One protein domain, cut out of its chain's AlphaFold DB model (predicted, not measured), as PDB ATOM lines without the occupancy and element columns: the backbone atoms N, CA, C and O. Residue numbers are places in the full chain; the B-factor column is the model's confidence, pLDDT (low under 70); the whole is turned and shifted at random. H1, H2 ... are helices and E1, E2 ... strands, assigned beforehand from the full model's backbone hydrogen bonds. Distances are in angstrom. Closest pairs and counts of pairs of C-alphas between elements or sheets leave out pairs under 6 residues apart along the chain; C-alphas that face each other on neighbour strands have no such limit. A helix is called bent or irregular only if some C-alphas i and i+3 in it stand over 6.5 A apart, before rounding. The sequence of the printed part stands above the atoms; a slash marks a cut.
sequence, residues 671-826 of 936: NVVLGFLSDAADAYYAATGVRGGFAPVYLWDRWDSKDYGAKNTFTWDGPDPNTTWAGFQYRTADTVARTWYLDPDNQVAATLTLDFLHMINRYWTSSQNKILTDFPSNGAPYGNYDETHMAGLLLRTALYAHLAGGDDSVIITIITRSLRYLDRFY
ATOM      1  N   ASN A 671     -13.089  15.556  25.845       98.12
ATOM      2  CA  ASN A 671     -13.430  15.048  24.517       98.12
ATOM      3  C   ASN A 671     -12.199  14.597  23.721       98.12
ATOM      4  O   ASN A 671     -12.241  13.551  23.079       98.12
ATOM      5  N   VAL A 672     -11.096  15.351  23.771       97.94
ATOM      6  CA  VAL A 672      -9.868  14.994  23.043       97.94
ATOM      7  C   VAL A 672      -9.218  13.742  23.630       97.94
ATOM      8  O   VAL A 672      -8.821  12.860  22.871       97.94
ATOM      9  N   VAL A 673      -9.134  13.626  24.959       98.38
ATOM     10  CA  VAL A 673      -8.544  12.441  25.602       98.38
ATOM     11  C   VAL A 673      -9.423  11.203  25.413       98.38
ATOM     12  O   VAL A 673      -8.898  10.127  25.132       98.38
ATOM     13  N   LEU A 674     -10.751  11.328  25.508       98.69
ATOM     14  CA  LEU A 674     -11.658  10.217  25.202       98.69
ATOM     15  C   LEU A 674     -11.603   9.822  23.721       98.69
ATOM     16  O   LEU A 674     -11.641   8.631  23.426       98.69
ATOM     17  N   GLY A 675     -11.455  10.786  22.806       98.56
ATOM     18  CA  GLY A 675     -11.212  10.521  21.387       98.56
ATOM     19  C   GLY A 675      -9.937   9.706  21.171       98.56
ATOM     20  O   GLY A 675      -9.993   8.633  20.585       98.56
ATOM     21  N   PHE A 676      -8.818  10.138  21.763       98.62
ATOM     22  CA  PHE A 676      -7.554   9.396  21.734       98.62
ATOM     23  C   PHE A 676      -7.699   7.952  22.242       98.62
ATOM     24  O   PHE A 676      -7.197   7.018  21.620       98.62
ATOM     25  N   LEU A 677      -8.390   7.753  23.370       98.69
ATOM     26  CA  LEU A 677      -8.612   6.419  23.937       98.69
ATOM     27  C   LEU A 677      -9.584   5.575  23.099       98.69
ATOM     28  O   LEU A 677      -9.426   4.357  23.041       98.69
ATOM     29  N   SER A 678     -10.548   6.201  22.422       98.62
ATOM     30  CA  SER A 678     -11.408   5.527  21.446       98.62
ATOM     31  C   SER A 678     -10.604   5.035  20.246       98.62
ATOM     32  O   SER A 678     -10.707   3.865  19.886       98.62
ATOM     33  N   ASP A 679      -9.738   5.881  19.690       98.69
ATOM     34  CA  ASP A 679      -8.879   5.510  18.564       98.69
ATOM     35  C   ASP A 679      -7.868   4.420  18.968       98.69
ATOM     36  O   ASP A 679      -7.591   3.499  18.196       98.69
ATOM     37  N   ALA A 680      -7.374   4.451  20.212       98.50
ATOM     38  CA  ALA A 680      -6.549   3.383  20.772       98.50
ATOM     39  C   ALA A 680      -7.318   2.052  20.874       98.50
ATOM     40  O   ALA A 680      -6.749   0.990  20.607       98.50
ATOM     41  N   ALA A 681      -8.599   2.090  21.255       98.44
ATOM     42  CA  ALA A 681      -9.449   0.903  21.327       98.44
ATOM     43  C   ALA A 681      -9.769   0.328  19.937       98.44
ATOM     44  O   ALA A 681      -9.757  -0.892  19.745       98.44
ATOM     45  N   ASP A 682      -9.994   1.194  18.949       98.56
ATOM     46  CA  ASP A 682     -10.188   0.803  17.552       98.56
ATOM     47  C   ASP A 682      -8.913   0.182  16.965       98.56
ATOM     48  O   ASP A 682      -8.980  -0.867  16.319       98.56
ATOM     49  N   ALA A 683      -7.740   0.755  17.253       98.00
ATOM     50  CA  ALA A 683      -6.453   0.191  16.850       98.00
ATOM     51  C   ALA A 683      -6.194  -1.186  17.487       98.00
ATOM     52  O   ALA A 683      -5.756  -2.112  16.799       98.00
ATOM     53  N   TYR A 684      -6.516  -1.359  18.774       98.00
ATOM     54  CA  TYR A 684      -6.433  -2.661  19.443       98.00
ATOM     55  C   TYR A 684      -7.342  -3.697  18.780       98.00
ATOM     56  O   TYR A 684      -6.911  -4.818  18.497       98.00
ATOM     57  N   TYR A 685      -8.590  -3.320  18.492       98.06
ATOM     58  CA  TYR A 685      -9.548  -4.193  17.821       98.06
ATOM     59  C   TYR A 685      -9.083  -4.574  16.412       98.06
ATOM     60  O   TYR A 685      -9.154  -5.747  16.047       98.06
ATOM     61  N   ALA A 686      -8.557  -3.618  15.643       97.75
ATOM     62  CA  ALA A 686      -8.028  -3.867  14.307       97.75
ATOM     63  C   ALA A 686      -6.843  -4.849  14.318       97.75
ATOM     64  O   ALA A 686      -6.739  -5.689  13.426       97.75
ATOM     65  N   ALA A 687      -5.978  -4.773  15.333       96.69
ATOM     66  CA  ALA A 687      -4.815  -5.648  15.461       96.69
ATOM     67  C   ALA A 687      -5.159  -7.057  15.986       96.69
ATOM     68  O   ALA A 687      -4.565  -8.045  15.556       96.69
ATOM     69  N   THR A 688      -6.117  -7.169  16.913       96.94
ATOM     70  CA  THR A 688      -6.354  -8.409  17.682       96.94
ATOM     71  C   THR A 688      -7.674  -9.115  17.371       96.94
ATOM     72  O   THR A 688      -7.841 -10.291  17.702       96.94
ATOM     73  N   GLY A 689      -8.642  -8.411  16.780       96.69
ATOM     74  CA  GLY A 689     -10.028  -8.862  16.641       96.69
ATOM     75  C   GLY A 689     -10.833  -8.855  17.950       96.69
ATOM     76  O   GLY A 689     -11.966  -9.346  17.969       96.69
ATOM     77  N   VAL A 690     -10.284  -8.319  19.048       96.88
ATOM     78  CA  VAL A 690     -10.927  -8.272  20.371       96.88
ATOM     79  C   VAL A 690     -11.293  -6.839  20.742       96.88
ATOM     80  O   VAL A 690     -10.446  -5.953  20.760       96.88
ATOM     81  N   ARG A 691     -12.575  -6.596  21.031       96.69
ATOM     82  CA  ARG A 691     -13.062  -5.291  21.495       96.69
ATOM     83  C   ARG A 691     -12.863  -5.164  23.004       96.69
ATOM     84  O   ARG A 691     -13.109  -6.134  23.714       96.69
ATOM     85  N   GLY A 692     -12.462  -3.982  23.468       95.44
ATOM     86  CA  GLY A 692     -12.366  -3.627  24.887       95.44
ATOM     87  C   GLY A 692     -10.958  -3.284  25.366       95.44
ATOM     88  O   GLY A 692     -10.843  -2.542  26.328       95.44
ATOM     89  N   GLY A 693      -9.902  -3.777  24.713       96.69
ATOM     90  CA  GLY A 693      -8.522  -3.363  25.001       96.69
ATOM     91  C   GLY A 693      -8.141  -2.063  24.288       96.69
ATOM     92  O   GLY A 693      -8.878  -1.589  23.428       96.69
ATOM     93  N   PHE A 694      -6.970  -1.524  24.623       97.94
ATOM     94  CA  PHE A 694      -6.401  -0.296  24.064       97.94
ATOM     95  C   PHE A 694      -5.005  -0.566  23.505       97.94
ATOM     96  O   PHE A 694      -4.185  -1.215  24.158       97.94
ATOM     97  N   ALA A 695      -4.687  -0.029  22.327       97.00
ATOM     98  CA  ALA A 695      -3.313  -0.019  21.855       97.00
ATOM     99  C   ALA A 695      -2.472   0.842  22.823       97.00
ATOM    100  O   ALA A 695      -2.933   1.905  23.259       97.00
ATOM    101  N   PRO A 696      -1.288   0.374  23.253       95.00
ATOM    102  CA  PRO A 696      -0.614   0.964  24.403       95.00
ATOM    103  C   PRO A 696       0.087   2.286  24.090       95.00
ATOM    104  O   PRO A 696       0.137   3.132  24.977       95.00
ATOM    105  N   VAL A 697       0.599   2.485  22.870       95.38
ATOM    106  CA  VAL A 697       1.456   3.629  22.511       95.38
ATOM    107  C   VAL A 697       0.966   4.290  21.227       95.38
ATOM    108  O   VAL A 697       0.594   3.595  20.285       95.38
ATOM    109  N   TYR A 698       1.004   5.623  21.161       95.69
ATOM    110  CA  TYR A 698       0.754   6.381  19.932       95.69
ATOM    111  C   TYR A 698       1.983   7.192  19.522       95.69
ATOM    112  O   TYR A 698       2.510   7.977  20.304       95.69
ATOM    113  N   LEU A 699       2.434   7.031  18.282       92.44
ATOM    114  CA  LEU A 699       3.646   7.663  17.768       92.44
ATOM    115  C   LEU A 699       3.322   9.042  17.194       92.44
ATOM    116  O   LEU A 699       2.786   9.147  16.094       92.44
ATOM    117  N   TRP A 700       3.652  10.119  17.904       89.69
ATOM    118  CA  TRP A 700       3.597  11.465  17.327       89.69
ATOM    119  C   TRP A 700       4.602  11.633  16.184       89.69
ATOM    120  O   TRP A 700       5.646  10.994  16.182       89.69
ATOM    121  N   ASP A 701       4.326  12.538  15.238       83.50
ATOM    122  CA  ASP A 701       5.307  12.971  14.225       83.50
ATOM    123  C   ASP A 701       6.414  13.821  14.871       83.50
ATOM    124  O   ASP A 701       6.428  15.050  14.798       83.50
ATOM    125  N   ARG A 702       7.296  13.141  15.605       78.06
ATOM    126  CA  ARG A 702       8.355  13.720  16.426       78.06
ATOM    127  C   ARG A 702       9.633  12.908  16.271       78.06
ATOM    128  O   ARG A 702       9.585  11.707  16.007       78.06
ATOM    129  N   TRP A 703      10.775  13.561  16.443       68.81
ATOM    130  CA  TRP A 703      12.090  12.958  16.205       68.81
ATOM    131  C   TRP A 703      12.339  11.679  17.028       68.81
ATOM    132  O   TRP A 703      12.957  10.753  16.517       68.81
ATOM    133  N   ASP A 704      11.802  11.590  18.247       69.62
ATOM    134  CA  ASP A 704      11.953  10.455  19.170       69.62
ATOM    135  C   ASP A 704      10.908   9.340  18.972       69.62
ATOM    136  O   ASP A 704      10.792   8.449  19.808       69.62
ATOM    137  N   SER A 705      10.134   9.375  17.882       77.12
ATOM    138  CA  SER A 705       9.206   8.294  17.496       77.12
ATOM    139  C   SER A 705       9.797   7.308  16.480       77.12
ATOM    140  O   SER A 705       9.250   6.223  16.281       77.12
ATOM    141  N   LYS A 706      10.900   7.690  15.822       72.31
ATOM    142  CA  LYS A 706      11.394   7.061  14.589       72.31
ATOM    143  C   LYS A 706      11.734   5.577  14.745       72.31
ATOM    144  O   LYS A 706      11.519   4.811  13.809       72.31
ATOM    145  N   ASP A 707      12.215   5.182  15.918       73.69
ATOM    146  CA  ASP A 707      12.655   3.808  16.184       73.69
ATOM    147  C   ASP A 707      11.504   2.852  16.509       73.69
ATOM    148  O   ASP A 707      11.704   1.640  16.559       73.69
ATOM    149  N   TYR A 708      10.296   3.381  16.715       82.81
ATOM    150  CA  TYR A 708       9.147   2.613  17.198       82.81
ATOM    151  C   TYR A 708       8.099   2.328  16.117       82.81
ATOM    152  O   TYR A 708       7.190   1.528  16.334       82.81
ATOM    153  N   GLY A 709       8.201   2.968  14.949       85.94
ATOM    154  CA  GLY A 709       7.325   2.686  13.814       85.94
ATOM    155  C   GLY A 709       6.893   3.915  13.022       85.94
ATOM    156  O   GLY A 709       7.537   4.963  13.016       85.94
ATOM    157  N   ALA A 710       5.789   3.763  12.290       88.12
ATOM    158  CA  ALA A 710       5.259   4.821  11.441       88.12
ATOM    159  C   ALA A 710       4.663   5.961  12.278       88.12
ATOM    160  O   ALA A 710       3.855   5.743  13.179       88.12
ATOM    161  N   LYS A 711       5.004   7.201  11.928       88.94
ATOM    162  CA  LYS A 711       4.422   8.390  12.557       88.94
ATOM    163  C   LYS A 711       2.894   8.425  12.459       88.94
ATOM    164  O   LYS A 711       2.313   8.005  11.461       88.94
ATOM    165  N   ASN A 712       2.265   9.020  13.464       92.25
ATOM    166  CA  ASN A 712       0.819   9.147  13.642       92.25
ATOM    167  C   ASN A 712       0.069   7.808  13.614       92.25
ATOM    168  O   ASN A 712      -1.025   7.716  13.056       92.25
ATOM    169  N   THR A 713       0.654   6.766  14.212       95.06
ATOM    170  CA  THR A 713       0.023   5.447  14.338       95.06
ATOM    171  C   THR A 713       0.109   4.914  15.764       95.06
ATOM    172  O   THR A 713       0.971   5.323  16.543       95.06
ATOM    173  N   PHE A 714      -0.808   4.011  16.112       96.88
ATOM    174  CA  PHE A 714      -0.736   3.237  17.347       96.88
ATOM    175  C   PHE A 714       0.165   2.007  17.172       96.88
ATOM    176  O   PHE A 714       0.163   1.384  16.111       96.88
ATOM    177  N   THR A 715       0.902   1.641  18.219       94.56
ATOM    178  CA  THR A 715       1.857   0.523  18.220       94.56
ATOM    179  C   THR A 715       1.982  -0.122  19.612       94.56
ATOM    180  O   THR A 715       1.429   0.371  20.599       94.56
ATOM    181  N   TRP A 716       2.722  -1.232  19.675       93.50
ATOM    182  CA  TRP A 716       3.196  -1.892  20.897       93.50
ATOM    183  C   TRP A 716       4.684  -1.650  21.152       93.50
ATOM    184  O   TRP A 716       5.222  -2.172  22.121       93.50
ATOM    185  N   ASP A 717       5.343  -0.844  20.331       89.00
ATOM    186  CA  ASP A 717       6.736  -0.466  20.528       89.00
ATOM    187  C   ASP A 717       6.813   0.956  21.090       89.00
ATOM    188  O   ASP A 717       6.162   1.881  20.606       89.00
ATOM    189  N   GLY A 718       7.596   1.155  22.142       82.81
ATOM    190  CA  GLY A 718       7.763   2.472  22.739       82.81
ATOM    191  C   GLY A 718       8.912   2.520  23.742       82.81
ATOM    192  O   GLY A 718       9.557   1.500  23.993       82.81
ATOM    193  N   PRO A 719       9.185   3.703  24.322       73.31
ATOM    194  CA  PRO A 719      10.286   3.893  25.266       73.31
ATOM    195  C   PRO A 719      10.226   3.007  26.520       73.31
ATOM    196  O   PRO A 719      11.266   2.564  26.999       73.31
ATOM    197  N   ASP A 720       9.030   2.750  27.056       76.62
ATOM    198  CA  ASP A 720       8.809   1.707  28.062       76.62
ATOM    199  C   ASP A 720       8.577   0.372  27.331       76.62
ATOM    200  O   ASP A 720       7.559   0.250  26.640       76.62
ATOM    201  N   PRO A 721       9.491  -0.613  27.452       74.25
ATOM    202  CA  PRO A 721       9.405  -1.876  26.722       74.25
ATOM    203  C   PRO A 721       8.321  -2.816  27.269       74.25
ATOM    204  O   PRO A 721       8.036  -3.842  26.655       74.25
ATOM    205  N   ASN A 722       7.701  -2.502  28.411       81.50
ATOM    206  CA  ASN A 722       6.684  -3.339  29.042       81.50
ATOM    207  C   ASN A 722       5.267  -3.054  28.500       81.50
ATOM    208  O   ASN A 722       4.288  -3.035  29.247       81.50
ATOM    209  N   THR A 723       5.141  -2.781  27.200       87.00
ATOM    210  CA  THR A 723       3.896  -2.315  26.558       87.00
ATOM    211  C   THR A 723       2.762  -3.339  26.578       87.00
ATOM    212  O   THR A 723       1.596  -2.962  26.469       87.00
ATOM    213  N   THR A 724       3.076  -4.627  26.746       91.19
ATOM    214  CA  THR A 724       2.080  -5.700  26.874       91.19
ATOM    215  C   THR A 724       1.485  -5.797  28.273       91.19
ATOM    216  O   THR A 724       0.466  -6.468  28.443       91.19
ATOM    217  N   TRP A 725       2.087  -5.151  29.276       92.56
ATOM    218  CA  TRP A 725       1.628  -5.256  30.653       92.56
ATOM    219  C   TRP A 725       0.241  -4.650  30.835       92.56
ATOM    220  O   TRP A 725      -0.035  -3.488  30.523       92.56
ATOM    221  N   ALA A 726      -0.630  -5.455  31.424       94.19
ATOM    222  CA  ALA A 726      -2.016  -5.135  31.695       94.19
ATOM    223  C   ALA A 726      -2.228  -3.845  32.499       94.19
ATOM    224  O   ALA A 726      -3.291  -3.243  32.379       94.19
ATOM    225  N   GLY A 727      -1.261  -3.388  33.302       91.81
ATOM    226  CA  GLY A 727      -1.452  -2.225  34.176       91.81
ATOM    227  C   GLY A 727      -1.845  -0.966  33.409       91.81
ATOM    228  O   GLY A 727      -2.677  -0.193  33.885       91.81
ATOM    229  N   PHE A 728      -1.353  -0.814  32.175       91.44
ATOM    230  CA  PHE A 728      -1.775   0.267  31.285       91.44
ATOM    231  C   PHE A 728      -3.252   0.169  30.889       91.44
ATOM    232  O   PHE A 728      -3.926   1.186  30.767       91.44
ATOM    233  N   GLN A 729      -3.794  -1.036  30.766       96.69
ATOM    234  CA  GLN A 729      -5.189  -1.277  30.401       96.69
ATOM    235  C   GLN A 729      -6.128  -1.022  31.583       96.69
ATOM    236  O   GLN A 729      -7.078  -0.253  31.465       96.69
ATOM    237  N   TYR A 730      -5.838  -1.615  32.748       97.62
ATOM    238  CA  TYR A 730      -6.698  -1.481  33.929       97.62
ATOM    239  C   TYR A 730      -6.705  -0.052  34.486       97.62
ATOM    240  O   TYR A 730      -7.751   0.408  34.941       97.62
ATOM    241  N   ARG A 731      -5.580   0.676  34.420       95.12
ATOM    242  CA  ARG A 731      -5.551   2.103  34.786       95.12
ATOM    243  C   ARG A 731      -6.340   2.957  33.799       95.12
ATOM    244  O   ARG A 731      -7.109   3.796  34.253       95.12
ATOM    245  N   THR A 732      -6.230   2.702  32.492       97.06
ATOM    246  CA  THR A 732      -7.060   3.383  31.477       97.06
ATOM    247  C   THR A 732      -8.547   3.158  31.747       97.06
ATOM    248  O   THR A 732      -9.324   4.106  31.804       97.06
ATOM    249  N   ALA A 733      -8.956   1.906  31.965       98.25
ATOM    250  CA  ALA A 733     -10.350   1.584  32.246       98.25
ATOM    251  C   ALA A 733     -10.853   2.268  33.531       98.25
ATOM    252  O   ALA A 733     -11.949   2.825  33.532       98.25
ATOM    253  N   ASP A 734     -10.042   2.303  34.596       97.81
ATOM    254  CA  ASP A 734     -10.377   2.996  35.847       97.81
ATOM    255  C   ASP A 734     -10.562   4.508  35.646       97.81
ATOM    256  O   ASP A 734     -11.528   5.086  36.153       97.81
ATOM    257  N   THR A 735      -9.675   5.166  34.886       97.44
ATOM    258  CA  THR A 735      -9.775   6.611  34.633       97.44
ATOM    259  C   THR A 735     -10.957   6.965  33.731       97.44
ATOM    260  O   THR A 735     -11.639   7.965  33.985       97.44
ATOM    261  N   VAL A 736     -11.260   6.141  32.726       98.56
ATOM    262  CA  VAL A 736     -12.434   6.306  31.856       98.56
ATOM    263  C   VAL A 736     -13.732   6.065  32.631       98.56
ATOM    264  O   VAL A 736     -14.632   6.901  32.577       98.56
ATOM    265  N   ALA A 737     -13.808   5.006  33.440       98.50
ATOM    266  CA  ALA A 737     -14.986   4.723  34.259       98.50
ATOM    267  C   ALA A 737     -15.249   5.831  35.282       98.50
ATOM    268  O   ALA A 737     -16.391   6.239  35.481       98.50
ATOM    269  N   ARG A 738     -14.194   6.386  35.896       97.94
ATOM    270  CA  ARG A 738     -14.322   7.555  36.776       97.94
ATOM    271  C   ARG A 738     -14.850   8.780  36.033       97.94
ATOM    272  O   ARG A 738     -15.613   9.539  36.620       97.94
ATOM    273  N   THR A 739     -14.464   8.973  34.772       98.50
ATOM    274  CA  THR A 739     -14.999  10.055  33.924       98.50
ATOM    275  C   THR A 739     -16.497   9.871  33.718       98.50
ATOM    276  O   THR A 739     -17.255  10.797  33.971       98.50
ATOM    277  N   TRP A 740     -16.935   8.653  33.381       98.12
ATOM    278  CA  TRP A 740     -18.359   8.337  33.245       98.12
ATOM    279  C   TRP A 740     -19.138   8.495  34.560       98.12
ATOM    280  O   TRP A 740     -20.280   8.928  34.568       98.12
ATOM    281  N   TYR A 741     -18.528   8.190  35.704       95.94
ATOM    282  CA  TYR A 741     -19.153   8.456  37.000       95.94
ATOM    283  C   TYR A 741     -19.337   9.957  37.284       95.94
ATOM    284  O   TYR A 741     -20.325  10.341  37.909       95.94
ATOM    285  N   LEU A 742     -18.392  10.801  36.858       95.75
ATOM    286  CA  LEU A 742     -18.485  12.255  37.019       95.75
ATOM    287  C   LEU A 742     -19.491  12.884  36.042       95.75
ATOM    288  O   LEU A 742     -20.205  13.801  36.442       95.75
ATOM    289  N   ASP A 743     -19.579  12.347  34.823       96.25
ATOM    290  CA  ASP A 743     -20.551  12.717  33.791       96.25
ATOM    291  C   ASP A 743     -21.299  11.466  33.272       96.25
ATOM    292  O   ASP A 743     -20.871  10.842  32.290       96.25
ATOM    293  N   PRO A 744     -22.412  11.066  33.926       95.31
ATOM    294  CA  PRO A 744     -23.188   9.880  33.551       95.31
ATOM    295  C   PRO A 744     -23.766   9.899  32.130       95.31
ATOM    296  O   PRO A 744     -24.073   8.831  31.591       95.31
ATOM    297  N   ASP A 745     -23.892  11.080  31.517       95.81
ATOM    298  CA  ASP A 745     -24.419  11.243  30.161       95.81
ATOM    299  C   ASP A 745     -23.340  11.000  29.082       95.81
ATOM    300  O   ASP A 745     -23.669  10.836  27.900       95.81
ATOM    301  N   ASN A 746     -22.061  10.892  29.470       97.56
ATOM    302  CA  ASN A 746     -20.937  10.686  28.559       97.56
ATOM    303  C   ASN A 746     -20.921   9.280  27.930       97.56
ATOM    304  O   ASN A 746     -20.355   8.321  28.463       97.56
ATOM    305  N   GLN A 747     -21.501   9.163  26.734       97.44
ATOM    306  CA  GLN A 747     -21.643   7.881  26.035       97.44
ATOM    307  C   GLN A 747     -20.315   7.260  25.580       97.44
ATOM    308  O   GLN A 747     -20.214   6.035  25.483       97.44
ATOM    309  N   VAL A 748     -19.285   8.071  25.312       98.31
ATOM    310  CA  VAL A 748     -17.963   7.555  24.911       98.31
ATOM    311  C   VAL A 748     -17.298   6.872  26.101       98.31
ATOM    312  O   VAL A 748     -16.863   5.726  25.988       98.31
ATOM    313  N   ALA A 749     -17.295   7.528  27.265       98.50
ATOM    314  CA  ALA A 749     -16.767   6.941  28.490       98.50
ATOM    315  C   ALA A 749     -17.560   5.688  28.913       98.50
ATOM    316  O   ALA A 749     -16.955   4.685  29.304       98.50
ATOM    317  N   ALA A 750     -18.891   5.705  28.757       98.19
ATOM    318  CA  ALA A 750     -19.750   4.544  28.990       98.19
ATOM    319  C   ALA A 750     -19.365   3.349  28.105       98.19
ATOM    320  O   ALA A 750     -19.127   2.250  28.606       98.19
ATOM    321  N   THR A 751     -19.249   3.580  26.794       98.25
ATOM    322  CA  THR A 751     -18.932   2.541  25.803       98.25
ATOM    323  C   THR A 751     -17.573   1.907  26.080       98.25
ATOM    324  O   THR A 751     -17.484   0.691  26.213       98.25
ATOM    325  N   LEU A 752     -16.525   2.720  26.245       98.62
ATOM    326  CA  LEU A 752     -15.172   2.225  26.515       98.62
ATOM    327  C   LEU A 752     -15.095   1.432  27.830       98.62
ATOM    328  O   LEU A 752     -14.450   0.384  27.888       98.62
ATOM    329  N   THR A 753     -15.790   1.894  28.874       98.62
ATOM    330  CA  THR A 753     -15.853   1.195  30.166       98.62
ATOM    331  C   THR A 753     -16.548  -0.160  30.035       98.62
ATOM    332  O   THR A 753     -16.023  -1.178  30.491       98.62
ATOM    333  N   LEU A 754     -17.735  -0.189  29.423       98.12
ATOM    334  CA  LEU A 754     -18.525  -1.411  29.290       98.12
ATOM    335  C   LEU A 754     -17.845  -2.420  28.359       98.12
ATOM    336  O   LEU A 754     -17.784  -3.597  28.711       98.12
ATOM    337  N   ASP A 755     -17.267  -1.980  27.239       98.12
ATOM    338  CA  ASP A 755     -16.495  -2.837  26.332       98.12
ATOM    339  C   ASP A 755     -15.341  -3.532  27.069       98.12
ATOM    340  O   ASP A 755     -15.170  -4.751  26.953       98.12
ATOM    341  N   PHE A 756     -14.589  -2.787  27.890       98.44
ATOM    342  CA  PHE A 756     -13.524  -3.356  28.715       98.44
ATOM    343  C   PHE A 756     -14.074  -4.393  29.708       98.44
ATOM    344  O   PHE A 756     -13.578  -5.521  29.768       98.44
ATOM    345  N   LEU A 757     -15.140  -4.075  30.452       98.38
ATOM    346  CA  LEU A 757     -15.747  -5.005  31.417       98.38
ATOM    347  C   LEU A 757     -16.310  -6.270  30.746       98.38
ATOM    348  O   LEU A 757     -16.154  -7.373  31.281       98.38
ATOM    349  N   HIS A 758     -16.920  -6.146  29.565       97.88
ATOM    350  CA  HIS A 758     -17.399  -7.281  28.775       97.88
ATOM    351  C   HIS A 758     -16.248  -8.172  28.294       97.88
ATOM    352  O   HIS A 758     -16.342  -9.399  28.401       97.88
ATOM    353  N   MET A 759     -15.149  -7.580  27.821       97.88
ATOM    354  CA  MET A 759     -13.937  -8.308  27.448       97.88
ATOM    355  C   MET A 759     -13.349  -9.062  28.644       97.88
ATOM    356  O   MET A 759     -13.117 -10.269  28.551       97.88
ATOM    357  N   ILE A 760     -13.166  -8.393  29.788       98.06
ATOM    358  CA  ILE A 760     -12.685  -9.052  31.009       98.06
ATOM    359  C   ILE A 760     -13.616 -10.203  31.394       98.06
ATOM    360  O   ILE A 760     -13.144 -11.298  31.700       98.06
ATOM    361  N   ASN A 761     -14.937 -10.008  31.337       97.25
ATOM    362  CA  ASN A 761     -15.874 -11.070  31.684       97.25
ATOM    363  C   ASN A 761     -15.774 -12.284  30.748       97.25
ATOM    364  O   ASN A 761     -15.917 -13.419  31.204       97.25
ATOM    365  N   ARG A 762     -15.501 -12.046  29.460       97.12
ATOM    366  CA  ARG A 762     -15.332 -13.084  28.441       97.12
ATOM    367  C   ARG A 762     -14.058 -13.906  28.639       97.12
ATOM    368  O   ARG A 762     -14.116 -15.126  28.500       97.12
ATOM    369  N   TYR A 763     -12.928 -13.263  28.938       97.69
ATOM    370  CA  TYR A 763     -11.617 -13.928  28.958       97.69
ATOM    371  C   TYR A 763     -11.137 -14.328  30.360       97.69
ATOM    372  O   TYR A 763     -10.430 -15.323  30.501       97.69
ATOM    373  N   TRP A 764     -11.570 -13.640  31.417       97.56
ATOM    374  CA  TRP A 764     -11.260 -14.000  32.804       97.56
ATOM    375  C   TRP A 764     -12.478 -14.610  33.499       97.56
ATOM    376  O   TRP A 764     -13.139 -13.975  34.311       97.56
ATOM    377  N   THR A 765     -12.805 -15.857  33.171       96.00
ATOM    378  CA  THR A 765     -14.098 -16.483  33.518       96.00
ATOM    379  C   THR A 765     -14.278 -16.864  34.994       96.00
ATOM    380  O   THR A 765     -15.406 -17.084  35.441       96.00
ATOM    381  N   SER A 766     -13.201 -16.935  35.781       96.38
ATOM    382  CA  SER A 766     -13.229 -17.376  37.181       96.38
ATOM    383  C   SER A 766     -12.143 -16.696  38.010       96.38
ATOM    384  O   SER A 766     -11.020 -16.545  37.546       96.38
ATOM    385  N   SER A 767     -12.440 -16.387  39.278       95.69
ATOM    386  CA  SER A 767     -11.457 -15.872  40.247       95.69
ATOM    387  C   SER A 767     -10.391 -16.906  40.649       95.69
ATOM    388  O   SER A 767      -9.465 -16.586  41.386       95.69
ATOM    389  N   GLN A 768     -10.539 -18.160  40.214       96.88
ATOM    390  CA  GLN A 768      -9.517 -19.203  40.366       96.88
ATOM    391  C   GLN A 768      -8.506 -19.198  39.211       96.88
ATOM    392  O   GLN A 768      -7.424 -19.768  39.339       96.88
ATOM    393  N   ASN A 769      -8.825 -18.532  38.100       96.88
ATOM    394  CA  ASN A 769      -7.898 -18.366  36.989       96.88
ATOM    395  C   ASN A 769      -6.989 -17.167  37.256       96.88
ATOM    396  O   ASN A 769      -7.410 -16.202  37.903       96.88
ATOM    397  N   LYS A 770      -5.784 -17.215  36.684       97.38
ATOM    398  CA  LYS A 770      -4.908 -16.047  36.581       97.38
ATOM    399  C   LYS A 770      -5.675 -14.902  35.922       97.38
ATOM    400  O   LYS A 770      -6.346 -15.116  34.906       97.38
ATOM    401  N   ILE A 771      -5.629 -13.722  36.534       97.31
ATOM    402  CA  ILE A 771      -6.211 -12.510  35.946       97.31
ATOM    403  C   ILE A 771      -5.471 -12.157  34.651       97.31
ATOM    404  O   ILE A 771      -4.330 -12.571  34.476       97.31
ATOM    405  N   LEU A 772      -6.103 -11.438  33.718       97.88
ATOM    406  CA  LEU A 772      -5.428 -11.063  32.468       97.88
ATOM    407  C   LEU A 772      -4.285 -10.097  32.789       97.88
ATOM    408  O   LEU A 772      -4.553  -9.008  33.300       97.88
ATOM    409  N   THR A 773      -3.051 -10.501  32.496       96.69
ATOM    410  CA  THR A 773      -1.822  -9.736  32.767       96.69
ATOM    411  C   THR A 773      -1.142  -9.243  31.495       96.69
ATOM    412  O   THR A 773      -0.334  -8.320  31.562       96.69
ATOM    413  N   ASP A 774      -1.506  -9.806  30.341       96.50
ATOM    414  CA  ASP A 774      -0.825  -9.564  29.074       96.50
ATOM    415  C   ASP A 774      -1.836  -9.227  27.970       96.50
ATOM    416  O   ASP A 774      -2.805  -9.959  27.736       96.50
ATOM    417  N   PHE A 775      -1.586  -8.108  27.287       96.94
ATOM    418  CA  PHE A 775      -2.382  -7.568  26.184       96.94
ATOM    419  C   PHE A 775      -1.510  -7.450  24.922       96.94
ATOM    420  O   PHE A 775      -0.979  -6.374  24.625       96.94
ATOM    421  N   PRO A 776      -1.314  -8.564  24.194       94.56
ATOM    422  CA  PRO A 776      -0.387  -8.627  23.067       94.56
ATOM    423  C   PRO A 776      -0.880  -7.834  21.846       94.56
ATOM    424  O   PRO A 776      -2.060  -7.498  21.739       94.56
ATOM    425  N   SER A 777       0.027  -7.600  20.891       93.44
ATOM    426  CA  SER A 777      -0.263  -6.975  19.589       93.44
ATOM    427  C   SER A 777      -1.064  -7.859  18.632       93.44
ATOM    428  O   SER A 777      -1.519  -7.395  17.590       93.44
ATOM    429  N   ASN A 778      -1.243  -9.134  18.974       93.50
ATOM    430  CA  ASN A 778      -2.021 -10.093  18.211       93.50
ATOM    431  C   ASN A 778      -2.672 -11.105  19.163       93.50
ATOM    432  O   ASN A 778      -2.024 -11.615  20.078       93.50
ATOM    433  N   GLY A 779      -3.935 -11.433  18.901       90.88
ATOM    434  CA  GLY A 779      -4.701 -12.411  19.660       90.88
ATOM    435  C   GLY A 779      -5.358 -11.846  20.918       90.88
ATOM    436  O   GLY A 779      -5.290 -10.659  21.222       90.88
ATOM    437  N   ALA A 780      -6.055 -12.725  21.635       95.25
ATOM    438  CA  ALA A 780      -6.797 -12.349  22.830       95.25
ATOM    439  C   ALA A 780      -5.876 -12.098  24.038       95.25
ATOM    440  O   ALA A 780      -4.843 -12.762  24.158       95.25
ATOM    441  N   PRO A 781      -6.274 -11.212  24.970       97.25
ATOM    442  CA  PRO A 781      -5.566 -11.051  26.234       97.25
ATOM    443  C   PRO A 781      -5.629 -12.334  27.070       97.25
ATOM    444  O   PRO A 781      -6.613 -13.082  27.023       97.25
ATOM    445  N   TYR A 782      -4.590 -12.584  27.863       97.12
ATOM    446  CA  TYR A 782      -4.478 -13.792  28.683       97.12
ATOM    447  C   TYR A 782      -3.799 -13.516  30.031       97.12
ATOM    448  O   TYR A 782      -3.153 -12.490  30.238       97.12
ATOM    449  N   GLY A 783      -3.992 -14.434  30.982       96.81
ATOM    450  CA  GLY A 783      -3.352 -14.385  32.297       96.81
ATOM    451  C   GLY A 783      -2.083 -15.226  32.341       96.81
ATOM    452  O   GLY A 783      -2.156 -16.451  32.460       96.81
ATOM    453  N   ASN A 784      -0.925 -14.578  32.247       95.62
ATOM    454  CA  ASN A 784       0.388 -15.221  32.302       95.62
ATOM    455  C   ASN A 784       0.815 -15.507  33.751       95.62
ATOM    456  O   ASN A 784       1.314 -16.592  34.071       95.62
ATOM    457  N   TYR A 785       0.528 -14.580  34.663       94.69
ATOM    458  CA  TYR A 785       0.798 -14.692  36.098       94.69
ATOM    459  C   TYR A 785      -0.341 -14.065  36.918       94.69
ATOM    460  O   TYR A 785      -1.334 -13.602  36.362       94.69
ATOM    461  N   ASP A 786      -0.257 -14.136  38.246       95.12
ATOM    462  CA  ASP A 786      -1.240 -13.523  39.143       95.12
ATOM    463  C   ASP A 786      -0.758 -12.124  39.569       95.12
ATOM    464  O   ASP A 786       0.408 -11.954  39.920       95.12
ATOM    465  N   GLU A 787      -1.649 -11.123  39.581       94.06
ATOM    466  CA  GLU A 787      -1.316  -9.760  40.023       94.06
ATOM    467  C   GLU A 787      -2.511  -9.077  40.720       94.06
ATOM    468  O   GLU A 787      -3.555  -8.851  40.109       94.06
ATOM    469  N   THR A 788      -2.417  -8.774  42.021       96.00
ATOM    470  CA  THR A 788      -3.610  -8.431  42.831       96.00
ATOM    471  C   THR A 788      -4.114  -7.002  42.666       96.00
ATOM    472  O   THR A 788      -5.322  -6.781  42.775       96.00
ATOM    473  N   HIS A 789      -3.251  -6.038  42.334       95.56
ATOM    474  CA  HIS A 789      -3.703  -4.660  42.096       95.56
ATOM    475  C   HIS A 789      -4.650  -4.535  40.892       95.56
ATOM    476  O   HIS A 789      -5.589  -3.745  40.950       95.56
ATOM    477  N   MET A 790      -4.508  -5.391  39.869       96.62
ATOM    478  CA  MET A 790      -5.417  -5.440  38.715       96.62
ATOM    479  C   MET A 790      -6.857  -5.715  39.149       96.62
ATOM    480  O   MET A 790      -7.787  -5.076  38.666       96.62
ATOM    481  N   ALA A 791      -7.055  -6.613  40.122       97.75
ATOM    482  CA  ALA A 791      -8.374  -6.875  40.689       97.75
ATOM    483  C   ALA A 791      -8.910  -5.665  41.477       97.75
ATOM    484  O   ALA A 791     -10.115  -5.414  41.455       97.75
ATOM    485  N   GLY A 792      -8.037  -4.893  42.132       97.62
ATOM    486  CA  GLY A 792      -8.390  -3.626  42.783       97.62
ATOM    487  C   GLY A 792      -8.839  -2.551  41.786       97.62
ATOM    488  O   GLY A 792      -9.909  -1.967  41.952       97.62
ATOM    489  N   LEU A 793      -8.071  -2.333  40.716       97.94
ATOM    490  CA  LEU A 793      -8.419  -1.412  39.625       97.94
ATOM    491  C   LEU A 793      -9.718  -1.824  38.927       97.94
ATOM    492  O   LEU A 793     -10.603  -0.997  38.715       97.94
ATOM    493  N   LEU A 794      -9.875  -3.115  38.632       98.00
ATOM    494  CA  LEU A 794     -11.075  -3.664  38.012       98.00
ATOM    495  C   LEU A 794     -12.306  -3.534  38.919       98.00
ATOM    496  O   LEU A 794     -13.384  -3.182  38.444       98.00
ATOM    497  N   LEU A 795     -12.150  -3.788  40.224       97.88
ATOM    498  CA  LEU A 795     -13.201  -3.549  41.216       97.88
ATOM    499  C   LEU A 795     -13.633  -2.081  41.185       97.88
ATOM    500  O   LEU A 795     -14.823  -1.801  41.094       97.88
ATOM    501  N   ARG A 796     -12.681  -1.143  41.206       97.19
ATOM    502  CA  ARG A 796     -12.975   0.294  41.186       97.19
ATOM    503  C   ARG A 796     -13.628   0.751  39.876       97.19
ATOM    504  O   ARG A 796     -14.616   1.477  39.922       97.19
ATOM    505  N   THR A 797     -13.160   0.234  38.741       98.38
ATOM    506  CA  THR A 797     -13.757   0.432  37.408       98.38
ATOM    507  C   THR A 797     -15.227   0.002  37.391       98.38
ATOM    508  O   THR A 797     -16.104   0.778  37.016       98.38
ATOM    509  N   ALA A 798     -15.516  -1.218  37.853       97.75
ATOM    510  CA  ALA A 798     -16.874  -1.758  37.895       97.75
ATOM    511  C   ALA A 798     -17.780  -0.982  38.869       97.75
ATOM    512  O   ALA A 798     -18.950  -0.750  38.573       97.75
ATOM    513  N   LEU A 799     -17.241  -0.522  40.003       95.25
ATOM    514  CA  LEU A 799     -17.974   0.331  40.941       95.25
ATOM    515  C   LEU A 799     -18.351   1.675  40.312       95.25
ATOM    516  O   LEU A 799     -19.508   2.073  40.413       95.25
ATOM    517  N   TYR A 800     -17.425   2.351  39.629       96.88
ATOM    518  CA  TYR A 800     -17.756   3.586  38.915       96.88
ATOM    519  C   TYR A 800     -18.809   3.354  37.827       96.88
ATOM    520  O   TYR A 800     -19.752   4.133  37.743       96.88
ATOM    521  N   ALA A 801     -18.710   2.259  37.067       96.69
ATOM    522  CA  ALA A 801     -19.711   1.898  36.062       96.69
ATOM    523  C   ALA A 801     -21.112   1.690  36.672       96.69
ATOM    524  O   ALA A 801     -22.094   2.215  36.150       96.69
ATOM    525  N   HIS A 802     -21.214   0.978  37.804       93.62
ATOM    526  CA  HIS A 802     -22.481   0.809  38.531       93.62
ATOM    527  C   HIS A 802     -23.062   2.161  38.956       93.62
ATOM    528  O   HIS A 802     -24.235   2.457  38.734       93.62
ATOM    529  N   LEU A 803     -22.218   3.003  39.558       90.56
ATOM    530  CA  LEU A 803     -22.635   4.299  40.080       90.56
ATOM    531  C   LEU A 803     -23.045   5.265  38.960       90.56
ATOM    532  O   LEU A 803     -24.013   6.000  39.144       90.56
ATOM    533  N   ALA A 804     -22.387   5.208  37.798       92.88
ATOM    534  CA  ALA A 804     -22.763   5.952  36.596       92.88
ATOM    535  C   ALA A 804     -24.087   5.448  35.992       92.88
ATOM    536  O   ALA A 804     -24.916   6.232  35.539       92.88
ATOM    537  N   GLY A 805     -24.367   4.147  36.098       90.50
ATOM    538  CA  GLY A 805     -25.648   3.549  35.713       90.50
ATOM    539  C   GLY A 805     -25.588   2.516  34.616       90.50
ATOM    540  O   GLY A 805     -26.576   2.337  33.906       90.50
ATOM    541  N   GLY A 806     -24.446   1.850  34.487       90.69
ATOM    542  CA  GLY A 806     -24.305   0.690  33.625       90.69
ATOM    543  C   GLY A 806     -25.168  -0.496  34.060       90.69
ATOM    544  O   GLY A 806     -25.686  -0.548  35.174       90.69
ATOM    545  N   ASP A 807     -25.306  -1.463  33.154       82.62
ATOM    546  CA  ASP A 807     -26.054  -2.696  33.403       82.62
ATOM    547  C   ASP A 807     -25.344  -3.603  34.424       82.62
ATOM    548  O   ASP A 807     -24.217  -4.066  34.222       82.62
ATOM    549  N   ASP A 808     -26.056  -3.920  35.503       85.12
ATOM    550  CA  ASP A 808     -25.562  -4.708  36.627       85.12
ATOM    551  C   ASP A 808     -25.211  -6.162  36.283       85.12
ATOM    552  O   ASP A 808     -24.453  -6.790  37.028       85.12
ATOM    553  N   SER A 809     -25.704  -6.714  35.168       84.00
ATOM    554  CA  SER A 809     -25.521  -8.134  34.827       84.00
ATOM    555  C   SER A 809     -24.040  -8.561  34.790       84.00
ATOM    556  O   SER A 809     -23.633  -9.540  35.433       84.00
ATOM    557  N   VAL A 810     -23.202  -7.793  34.089       92.19
ATOM    558  CA  VAL A 810     -21.751  -8.019  33.996       92.19
ATOM    559  C   VAL A 810     -21.000  -7.314  35.118       92.19
ATOM    560  O   VAL A 810     -20.056  -7.883  35.666       92.19
ATOM    561  N   ILE A 811     -21.440  -6.119  35.511       94.19
ATOM    562  CA  ILE A 811     -20.755  -5.295  36.512       94.19
ATOM    563  C   ILE A 811     -20.679  -6.010  37.867       94.19
ATOM    564  O   ILE A 811     -19.587  -6.163  38.419       94.19
ATOM    565  N   ILE A 812     -21.802  -6.531  38.379       91.94
ATOM    566  CA  ILE A 812     -21.828  -7.262  39.656       91.94
ATOM    567  C   ILE A 812     -20.983  -8.536  39.574       91.94
ATOM    568  O   ILE A 812     -20.238  -8.848  40.505       91.94
ATOM    569  N   THR A 813     -21.033  -9.242  38.440       93.50
ATOM    570  CA  THR A 813     -20.199 -10.430  38.205       93.50
ATOM    571  C   THR A 813     -18.711 -10.100  38.349       93.50
ATOM    572  O   THR A 813     -17.982 -10.834  39.020       93.50
ATOM    573  N   ILE A 814     -18.264  -8.984  37.769       96.38
ATOM    574  CA  ILE A 814     -16.882  -8.517  37.881       96.38
ATOM    575  C   ILE A 814     -16.544  -8.107  39.320       96.38
ATOM    576  O   ILE A 814     -15.523  -8.560  39.836       96.38
ATOM    577  N   ILE A 815     -17.409  -7.348  40.005       95.75
ATOM    578  CA  ILE A 815     -17.213  -6.957  41.415       95.75
ATOM    579  C   ILE A 815     -16.990  -8.195  42.294       95.75
ATOM    580  O   ILE A 815     -15.986  -8.293  43.006       95.75
ATOM    581  N   THR A 816     -17.890  -9.180  42.217       94.25
ATOM    582  CA  THR A 816     -17.791 -10.415  43.003       94.25
ATOM    583  C   THR A 816     -16.535 -11.213  42.650       94.25
ATOM    584  O   THR A 816     -15.880 -11.757  43.543       94.25
ATOM    585  N   ARG A 817     -16.175 -11.303  41.361       96.12
ATOM    586  CA  ARG A 817     -14.989 -12.043  40.905       96.12
ATOM    587  C   ARG A 817     -13.697 -11.396  41.412       96.12
ATOM    588  O   ARG A 817     -12.844 -12.117  41.928       96.12
ATOM    589  N   SER A 818     -13.593 -10.068  41.360       98.06
ATOM    590  CA  SER A 818     -12.462  -9.308  41.907       98.06
ATOM    591  C   SER A 818     -12.309  -9.504  43.414       98.06
ATOM    592  O   SER A 818     -11.215  -9.816  43.880       98.06
ATOM    593  N   LEU A 819     -13.401  -9.424  44.183       97.19
ATOM    594  CA  LEU A 819     -13.358  -9.649  45.634       97.19
ATOM    595  C   LEU A 819     -12.917 -11.073  45.992       97.19
ATOM    596  O   LEU A 819     -12.110 -11.257  46.897       97.19
ATOM    597  N   ARG A 820     -13.396 -12.089  45.265       97.25
ATOM    598  CA  ARG A 820     -12.971 -13.485  45.476       97.25
ATOM    599  C   ARG A 820     -11.517 -13.731  45.084       97.25
ATOM    600  O   ARG A 820     -10.862 -14.565  45.700       97.25
ATOM    601  N   TYR A 821     -11.021 -13.035  44.066       98.12
ATOM    602  CA  TYR A 821      -9.617 -13.113  43.675       98.12
ATOM    603  C   TYR A 821      -8.718 -12.486  44.744       98.12
ATOM    604  O   TYR A 821      -7.758 -13.113  45.177       98.12
ATOM    605  N   LEU A 822      -9.079 -11.304  45.255       98.06
ATOM    606  CA  LEU A 822      -8.387 -10.700  46.395       98.06
ATOM    607  C   LEU A 822      -8.439 -11.613  47.626       98.06
ATOM    608  O   LEU A 822      -7.424 -11.816  48.276       98.06
ATOM    609  N   ASP A 823      -9.586 -12.231  47.912       97.12
ATOM    610  CA  ASP A 823      -9.720 -13.164  49.032       97.12
ATOM    611  C   ASP A 823      -8.758 -14.349  48.960       97.12
ATOM    612  O   ASP A 823      -8.171 -14.738  49.966       97.12
ATOM    613  N   ARG A 824      -8.564 -14.898  47.758       96.69
ATOM    614  CA  ARG A 824      -7.624 -15.996  47.518       96.69
ATOM    615  C   ARG A 824      -6.183 -15.621  47.876       96.69
ATOM    616  O   ARG A 824      -5.445 -16.490  48.327       96.69
ATOM    617  N   PHE A 825      -5.792 -14.368  47.656       97.06
ATOM    618  CA  PHE A 825      -4.421 -13.889  47.858       97.06
ATOM    619  C   PHE A 825      -4.224 -13.102  49.154       97.06
ATOM    620  O   PHE A 825      -3.117 -12.649  49.433       97.06
ATOM    621  N   TYR A 826      -5.270 -12.929  49.963       97.19
ATOM    622  CA  TYR A 826      -5.123 -12.295  51.263       97.19
ATOM    623  C   TYR A 826      -4.346 -13.206  52.222       97.19
ATOM    624  O   TYR A 826      -4.757 -14.335  52.499       97.19
TER     625      TYR A 826
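What this domain is: This is residues 671 to 826 of the 936 residues of an uncharacterized protein of Paenibacillus algorifonticola (UniProt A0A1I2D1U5). Three helices, H2, H4 and H5, stand side by side as one layer, with H4 between the other two, and H3 crosses one face of this layer; H1 packs on H3, and beyond H1 a small strand hairpin, E1 and E2, with its loop makes the far end of the longest axis. A long loop, residues 764 to 787, leads from the end of H3 back to the beginning of H4. The printed part has 156 residues, with five named helices and two named strands in the order H1, E1, E2, H2, H3, H4, H5, and its class is mostly helix. The two strands form one antiparallel sheet, E1 - E2. The whole is compact, with a radius of gyration of the C-alphas of 15.5 A and spans of 46 by 37 by 25 A.

How they stand to each other: E1, residues 697 to 699, and E2, residues 713 to 715, are antiparallel neighbours and form a hairpin, with 143 degrees between their directions. N 699 and O 713 are within hydrogen-bond range at 2.8 A, and N 715 and O 697 at 2.9 A. The closest C-alphas of E2 and H1, residues 671 to 688, are those of Phe 714 and Ala 683, 6.5 A apart. With residues 674 to 681 alone, H1 touches H3, residues 747 to 763, at a shallow tilt of 31 degrees, the same way; their closest C-alphas are those of Leu 674 and Val 748, 6.9 A apart. H3 is the hub, touching the four other helices. H2, residues 727 to 742, and H4, residues 788 to 804, form with H3 an up and down bundle, each helix running against the one before it in the chain. H2 and H3 are a helical hairpin at a steep tilt of 43 degrees, and H2 touches H3 with residues 733 to 740 alone; the closest C-alphas are those of Trp 740 and Ala 749, 5.2 A apart. H2 and H4 touch at a shallow tilt of 21 degrees, the same way, and their closest C-alphas, those of Tyr 741 and Ala 804, are 4.4 A apart. H4 and H5, residues 808 to 825, are a helical hairpin at a shallow tilt of 25 degrees, with the C-alphas of Ala 791 and Ser 818 closest at 4.9 A. H1 and H5 are apart, and so are H2 and H5. Every O i to N i+4 pair is within hydrogen-bond range in H1, H2, H3 and H4, and 13 of 14 are in H5.

Where its parts are: H1 begins at C-alpha 671, at (-13.430, 15.048, 24.517), and is 25.4 A long from first to last C-alpha. E1 begins at C-alpha 697, at (1.456, 3.629, 22.511), and E2 ends at C-alpha 715. H2 is 22.5 A long, H3 24.2 A and H4 24.8 A. H5 is 25.6 A long and ends at C-alpha 825, at (-4.421, -13.889, 47.858). It is neither bent nor irregular, but only just: C-alphas 809 and 812 are 6.1 A apart.

The domain as a whole: The two C-alphas farthest apart are those of Trp 703 and Asp 823, at 47.3 A. The printed part runs from 671 to 826 and has no cut. The links E1 to E2, E2 to H2 and H3 to H4 are long, with 13, 11 and 24 residues. The C-alphas of residues 700 to 712 lie 22 to 29 A from the mean of the C-alphas. The mean pLDDT of the printed part is 94.2, and residues 703 to 704 are under 70.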